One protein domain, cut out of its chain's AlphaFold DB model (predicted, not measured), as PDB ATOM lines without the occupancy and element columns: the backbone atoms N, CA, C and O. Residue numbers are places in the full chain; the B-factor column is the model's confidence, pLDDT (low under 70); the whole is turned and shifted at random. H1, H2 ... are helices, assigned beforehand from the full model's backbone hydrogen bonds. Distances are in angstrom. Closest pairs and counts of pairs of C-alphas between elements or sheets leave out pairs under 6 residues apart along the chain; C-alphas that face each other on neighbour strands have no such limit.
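What this domain is: This is residues 252 to 303 of the 392 residues of the protein "EB_dh domain-containing protein" of Gammaproteobacteria bacterium (UniProt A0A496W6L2). This is a chain with little regular structure: a long, looping stretch, residues 257 to 282, with the short helix H1 at its start and the short helices H2 and H3 following it. Residues 293 to 298, of which 293 belongs to H3, stick out from the rest. The printed part has 52 residues with three named helices, in the order H1, H2, H3, and no named strand; the class is all helix, with 14 residues in named elements. It is compact, radius of gyration of the C-alphas 11.3 A, spanning 29 by 24 by 16 A.

How they stand to each other: Start at H2, residues 283 to 288: 0 of its 2 O i to N i+4 pairs are within hydrogen-bond range, but 3 of 3 O i to N i+3 pairs are. H3, residues 290 to 293, and H2 only just touch, with 3 pairs of C-alphas within 8 A, and only at the corner; their closest C-alphas, of Gln 287 and Gln 293, are 6.6 A apart. H1, residues 253 to 256, is apart from both.

Where its parts are: Find C-alpha 283 at (-33.728, 55.925, 18.733); H2 runs 10.1 A to C-alpha 288. H3 ends at C-alpha 293, (-23.333, 59.540, 22.455).

The domain as a whole: The link from H1 to H2 is long. The printed part has no cut, and no printed residue is under 70 in pLDDT.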
ATOM      1  N   ASP A 252     -24.627  43.080  28.724       84.38
ATOM      2  CA  ASP A 252     -25.280  43.964  29.695       84.38
ATOM      3  C   ASP A 252     -24.916  43.586  31.146       84.38
ATOM      4  O   ASP A 252     -24.356  42.527  31.441       84.38
ATOM      5  N   VAL A 253     -25.253  44.455  32.102       84.81
ATOM      6  CA  VAL A 253     -24.984  44.251  33.537       84.81
ATOM      7  C   VAL A 253     -25.605  42.944  34.046       84.81
ATOM      8  O   VAL A 253     -25.024  42.268  34.897       84.81
ATOM      9  N   GLN A 254     -26.755  42.563  33.495       85.06
ATOM     10  CA  GLN A 254     -27.519  41.358  33.807       85.06
ATOM     11  C   GLN A 254     -26.748  40.075  33.472       85.06
ATOM     12  O   GLN A 254     -26.936  39.069  34.155       85.06
ATOM     13  N   ASP A 255     -25.855  40.104  32.477       84.62
ATOM     14  CA  ASP A 255     -25.054  38.937  32.087       84.62
ATOM     15  C   ASP A 255     -23.961  38.627  33.127       84.62
ATOM     16  O   ASP A 255     -23.527  37.482  33.276       84.62
ATOM     17  N   VAL A 256     -23.543  39.633  33.904       85.06
ATOM     18  CA  VAL A 256     -22.618  39.473  35.040       85.06
ATOM     19  C   VAL A 256     -23.374  39.302  36.361       85.06
ATOM     20  O   VAL A 256     -22.939  38.541  37.229       85.06
ATOM     21  N   HIS A 257     -24.512  39.983  36.506       86.25
ATOM     22  CA  HIS A 257     -25.338  40.021  37.713       86.25
ATOM     23  C   HIS A 257     -26.788  39.609  37.396       86.25
ATOM     24  O   HIS A 257     -27.654  40.475  37.281       86.25
ATOM     25  N   PRO A 258     -27.109  38.300  37.337       85.06
ATOM     26  CA  PRO A 258     -28.434  37.821  36.912       85.06
ATOM     27  C   PRO A 258     -29.608  38.283  37.786       85.06
ATOM     28  O   PRO A 258     -30.756  38.255  37.355       85.06
ATOM     29  N   ASN A 259     -29.324  38.694  39.026       87.19
ATOM     30  CA  ASN A 259     -30.322  39.165  39.988       87.19
ATOM     31  C   ASN A 259     -30.415  40.700  40.053       87.19
ATOM     32  O   ASN A 259     -31.063  41.224  40.962       87.19
ATOM     33  N   VAL A 260     -29.738  41.436  39.158       85.31
ATOM     34  CA  VAL A 260     -29.899  42.893  39.078       85.31
ATOM     35  C   VAL A 260     -31.332  43.212  38.655       85.31
ATOM     36  O   VAL A 260     -31.895  42.577  37.763       85.31
ATOM     37  N   TRP A 261     -31.925  44.209  39.307       82.31
ATOM     38  CA  TRP A 261     -33.262  44.685  38.986       82.31
ATOM     39  C   TRP A 261     -33.205  46.153  38.594       82.31
ATOM     40  O   TRP A 261     -32.661  46.985  39.319       82.31
ATOM     41  N   SER A 262     -33.791  46.454  37.444       76.19
ATOM     42  CA  SER A 262     -33.965  47.803  36.930       76.19
ATOM     43  C   SER A 262     -35.459  48.101  36.940       76.19
ATOM     44  O   SER A 262     -36.207  47.423  36.243       76.19
ATOM     45  N   ASP A 263     -35.888  49.037  37.792       70.69
ATOM     46  CA  ASP A 263     -37.310  49.241  38.097       70.69
ATOM     47  C   ASP A 263     -38.045  49.994  36.980       70.69
ATOM     48  O   ASP A 263     -38.873  49.418  36.278       70.69
ATOM     49  N   LEU A 264     -37.715  51.274  36.776       73.88
ATOM     50  CA  LEU A 264     -38.408  52.127  35.814       73.88
ATOM     51  C   LEU A 264     -37.422  52.877  34.916       73.88
ATOM     52  O   LEU A 264     -36.794  53.849  35.337       73.88
ATOM     53  N   TYR A 265     -37.382  52.484  33.644       78.94
ATOM     54  CA  TYR A 265     -36.838  53.308  32.569       78.94
ATOM     55  C   TYR A 265     -37.981  53.802  31.691       78.94
ATOM     56  O   TYR A 265     -38.581  53.041  30.945       78.94
ATOM     57  N   TRP A 266     -38.258  55.107  31.747       79.56
ATOM     58  CA  TRP A 266     -39.370  55.728  31.012       79.56
ATOM     59  C   TRP A 266     -39.297  55.536  29.486       79.56
ATOM     60  O   TRP A 266     -40.299  55.666  28.789       79.56
ATOM     61  N   PHE A 267     -38.104  55.255  28.962       83.81
ATOM     62  CA  PHE A 267     -37.848  55.071  27.533       83.81
ATOM     63  C   PHE A 267     -37.618  53.610  27.134       83.81
ATOM     64  O   PHE A 267     -37.339  53.366  25.963       83.81
ATOM     65  N   ALA A 268     -37.680  52.682  28.092       84.50
ATOM     66  CA  ALA A 268     -37.558  51.262  27.820       84.50
ATOM     67  C   ALA A 268     -38.935  50.671  27.507       84.50
ATOM     68  O   ALA A 268     -39.948  51.014  28.120       84.50
ATOM     69  N   GLU A 269     -38.961  49.783  26.531       83.50
ATOM     70  CA  GLU A 269     -40.111  48.975  26.170       83.50
ATOM     71  C   GLU A 269     -40.060  47.646  26.949       83.50
ATOM     72  O   GLU A 269     -39.042  47.272  27.527       83.50
ATOM     73  N   GLY A 270     -41.180  46.928  27.024       82.69
ATOM     74  CA  GLY A 270     -41.219  45.621  27.690       82.69
ATOM     75  C   GLY A 270     -41.383  45.674  29.214       82.69
ATOM     76  O   GLY A 270     -41.957  46.611  29.771       82.69
ATOM     77  N   LYS A 271     -40.975  44.594  29.890       81.62
ATOM     78  CA  LYS A 271     -41.119  44.411  31.344       81.62
ATOM     79  C   LYS A 271     -39.745  44.404  32.001       81.62
ATOM     80  O   LYS A 271     -38.829  43.790  31.472       81.62
ATOM     81  N   ALA A 272     -39.655  44.997  33.188       80.44
ATOM     82  CA  ALA A 272     -38.466  44.914  34.024       80.44
ATOM     83  C   ALA A 272     -38.048  43.449  34.310       80.44
ATOM     84  O   ALA A 272     -38.927  42.589  34.474       80.44
ATOM     85  N   PRO A 273     -36.733  43.170  34.425       84.75
ATOM     86  CA  PRO A 273     -35.616  44.113  34.290       84.75
ATOM     87  C   PRO A 273     -35.262  44.395  32.819       84.75
ATOM     88  O   PRO A 273     -35.045  43.465  32.048       84.75
ATOM     89  N   HIS A 274     -35.168  45.677  32.452       85.56
ATOM     90  CA  HIS A 274     -34.925  46.089  31.062       85.56
ATOM     91  C   HIS A 274     -33.484  45.826  30.604       85.56
ATOM     92  O   HIS A 274     -32.559  46.230  31.312       85.56
ATOM     93  N   ARG A 275     -33.293  45.221  29.426       85.88
ATOM     94  CA  ARG A 275     -31.992  44.932  28.797       85.88
ATOM     95  C   ARG A 275     -31.583  45.975  27.759       85.88
ATOM     96  O   ARG A 275     -32.408  46.471  26.989       85.88
ATOM     97  N   VAL A 276     -30.294  46.294  27.726       85.31
ATOM     98  CA  VAL A 276     -29.678  47.157  26.714       85.31
ATOM     99  C   VAL A 276     -28.912  46.291  25.708       85.31
ATOM    100  O   VAL A 276     -28.044  45.537  26.138       85.31
ATOM    101  N   PRO A 277     -29.118  46.465  24.387       84.69
ATOM    102  CA  PRO A 277     -29.982  47.454  23.729       84.69
ATOM    103  C   PRO A 277     -31.435  47.009  23.473       84.69
ATOM    104  O   PRO A 277     -32.207  47.825  22.972       84.69
ATOM    105  N   GLU A 278     -31.813  45.761  23.761       86.12
ATOM    106  CA  GLU A 278     -33.032  45.113  23.237       86.12
ATOM    107  C   GLU A 278     -34.338  45.823  23.616       86.12
ATOM    108  O   GLU A 278     -35.259  45.912  22.802       86.12
ATOM    109  N   ASP A 279     -34.420  46.359  24.833       87.12
ATOM    110  CA  ASP A 279     -35.613  47.056  25.315       87.12
ATOM    111  C   ASP A 279     -35.606  48.551  24.956       87.12
ATOM    112  O   ASP A 279     -36.570  49.269  25.211       87.12
ATOM    113  N   PHE A 280     -34.543  49.052  24.322       87.38
ATOM    114  CA  PHE A 280     -34.373  50.458  23.948       87.38
ATOM    115  C   PHE A 280     -34.473  50.641  22.428       87.38
ATOM    116  O   PHE A 280     -33.586  51.212  21.792       87.38
ATOM    117  N   ASN A 281     -35.569  50.177  21.824       85.06
ATOM    118  CA  ASN A 281     -35.757  50.207  20.366       85.06
ATOM    119  C   ASN A 281     -35.947  51.620  19.797       85.06
ATOM    120  O   ASN A 281     -35.561  51.895  18.660       85.06
ATOM    121  N   ASN A 282     -36.533  52.539  20.573       85.69
ATOM    122  CA  ASN A 282     -36.749  53.911  20.127       85.69
ATOM    123  C   ASN A 282     -35.409  54.672  20.041       85.69
ATOM    124  O   ASN A 282     -34.784  54.889  21.082       85.69
ATOM    125  N   PRO A 283     -34.989  55.188  18.869       84.06
ATOM    126  CA  PRO A 283     -33.728  55.925  18.733       84.06
ATOM    127  C   PRO A 283     -33.623  57.158  19.643       84.06
ATOM    128  O   PRO A 283     -32.529  57.531  20.063       84.06
ATOM    129  N   VAL A 284     -34.752  57.780  20.001       85.25
ATOM    130  CA  VAL A 284     -34.795  58.916  20.938       85.25
ATOM    131  C   VAL A 284     -34.357  58.494  22.341       85.25
ATOM    132  O   VAL A 284     -33.777  59.296  23.068       85.25
ATOM    133  N   SER A 285     -34.576  57.236  22.732       84.75
ATOM    134  CA  SER A 285     -34.098  56.716  24.018       84.75
ATOM    135  C   SER A 285     -32.568  56.691  24.088       84.75
ATOM    136  O   SER A 285     -31.991  56.895  25.156       84.75
ATOM    137  N   HIS A 286     -31.890  56.553  22.940       85.31
ATOM    138  CA  HIS A 286     -30.434  56.436  22.901       85.31
ATOM    139  C   HIS A 286     -29.708  57.726  23.270       85.31
ATOM    140  O   HIS A 286     -28.516  57.673  23.573       85.31
ATOM    141  N   GLN A 287     -30.392  58.876  23.285       86.06
ATOM    142  CA  GLN A 287     -29.810  60.151  23.727       86.06
ATOM    143  C   GLN A 287     -29.334  60.103  25.190       86.06
ATOM    144  O   GLN A 287     -28.438  60.849  25.573       86.06
ATOM    145  N   TRP A 288     -29.904  59.200  25.995       84.88
ATOM    146  CA  TRP A 288     -29.572  59.038  27.411       84.88
ATOM    147  C   TRP A 288     -28.385  58.101  27.653       84.88
ATOM    148  O   TRP A 288     -27.812  58.104  28.743       84.88
ATOM    149  N   PHE A 289     -27.944  57.350  26.638       88.00
ATOM    150  CA  PHE A 289     -26.711  56.568  26.708       88.00
ATOM    151  C   PHE A 289     -25.505  57.469  26.438       88.00
ATOM    152  O   PHE A 289     -24.942  57.473  25.346       88.00
ATOM    153  N   ILE A 290     -25.084  58.232  27.454       89.12
ATOM    154  CA  ILE A 290     -23.999  59.226  27.345       89.12
ATOM    155  C   ILE A 290     -22.715  58.604  26.778       89.12
ATOM    156  O   ILE A 290     -22.060  59.215  25.942       89.12
ATOM    157  N   ALA A 291     -22.369  57.376  27.178       88.25
ATOM    158  CA  ALA A 291     -21.189  56.687  26.655       88.25
ATOM    159  C   ALA A 291     -21.294  56.417  25.142       88.25
ATOM    160  O   ALA A 291     -20.329  56.653  24.417       88.25
ATOM    161  N   LYS A 292     -22.470  55.997  24.662       88.00
ATOM    162  CA  LYS A 292     -22.748  55.815  23.232       88.00
ATOM    163  C   LYS A 292     -22.701  57.152  22.491       88.00
ATOM    164  O   LYS A 292     -22.075  57.245  21.442       88.00
ATOM    165  N   GLN A 293     -23.319  58.195  23.049       88.69
ATOM    166  CA  GLN A 293     -23.333  59.540  22.455       88.69
ATOM    167  C   GLN A 293     -21.941  60.182  22.409       88.69
ATOM    168  O   GLN A 293     -21.628  60.918  21.480       88.69
ATOM    169  N   ALA A 294     -21.079  59.859  23.371       89.38
ATOM    170  CA  ALA A 294     -19.678  60.264  23.380       89.38
ATOM    171  C   ALA A 294     -18.802  59.458  22.399       89.38
ATOM    172  O   ALA A 294     -17.595  59.686  22.349       89.38
ATOM    173  N   GLY A 295     -19.372  58.502  21.654       85.38
ATOM    174  CA  GLY A 295     -18.630  57.651  20.726       85.38
ATOM    175  C   GLY A 295     -17.682  56.676  21.425       85.38
ATOM    176  O   GLY A 295     -16.652  56.314  20.860       85.38
ATOM    177  N   ASN A 296     -17.979  56.267  22.665       86.69
ATOM    178  CA  ASN A 296     -17.154  55.288  23.366       86.69
ATOM    179  C   ASN A 296     -17.191  53.948  22.605       86.69
ATOM    180  O   ASN A 296     -18.263  53.350  22.512       86.69
ATOM    181  N   PRO A 297     -16.041  53.412  22.153       81.94
ATOM    182  CA  PRO A 297     -15.990  52.157  21.400       81.94
ATOM    183  C   PRO A 297     -16.499  50.923  22.156       81.94
ATOM    184  O   PRO A 297     -16.670  49.877  21.543       81.94
ATOM    185  N   THR A 298     -16.660  51.019  23.480       83.25
ATOM    186  CA  THR A 298     -17.208  49.957  24.345       83.25
ATOM    187  C   THR A 298     -18.727  50.058  24.502       83.25
ATOM    188  O   THR A 298     -19.356  49.114  24.945       83.25
ATOM    189  N   ALA A 299     -19.325  51.202  24.161       86.38
ATOM    190  CA  ALA A 299     -20.768  51.436  24.226       86.38
ATOM    191  C   ALA A 299     -21.407  51.418  22.825       86.38
ATOM    192  O   ALA A 299     -22.420  52.077  22.585       86.38
ATOM    193  N   ASP A 300     -20.772  50.715  21.888       85.94
ATOM    194  CA  ASP A 300     -21.295  50.485  20.549       85.94
ATOM    195  C   ASP A 300     -22.050  49.154  20.525       85.94
ATOM    196  O   ASP A 300     -21.453  48.080  20.535       85.94
ATOM    197  N   PHE A 301     -23.377  49.246  20.510       85.00
ATOM    198  CA  PHE A 301     -24.281  48.101  20.605       85.00
ATOM    199  C   PHE A 301     -24.230  47.165  19.393       85.00
ATOM    200  O   PHE A 301     -24.641  46.018  19.495       85.00
ATOM    201  N   ASN A 302     -23.730  47.645  18.251       81.75
ATOM    202  CA  ASN A 302     -23.687  46.879  17.003       81.75
ATOM    203  C   ASN A 302     -22.252  46.514  16.609       81.75
ATOM    204  O   ASN A 302     -21.955  46.290  15.431       81.75
ATOM    205  N   LYS A 303     -21.330  46.506  17.576       81.31
ATOM    206  CA  LYS A 303     -19.918  46.282  17.307       81.31
ATOM    207  C   LYS A 303     -19.664  44.831  16.895       81.31
ATOM    208  O   LYS A 303     -19.601  43.936  17.723       81.31
TER     209      LYS A 303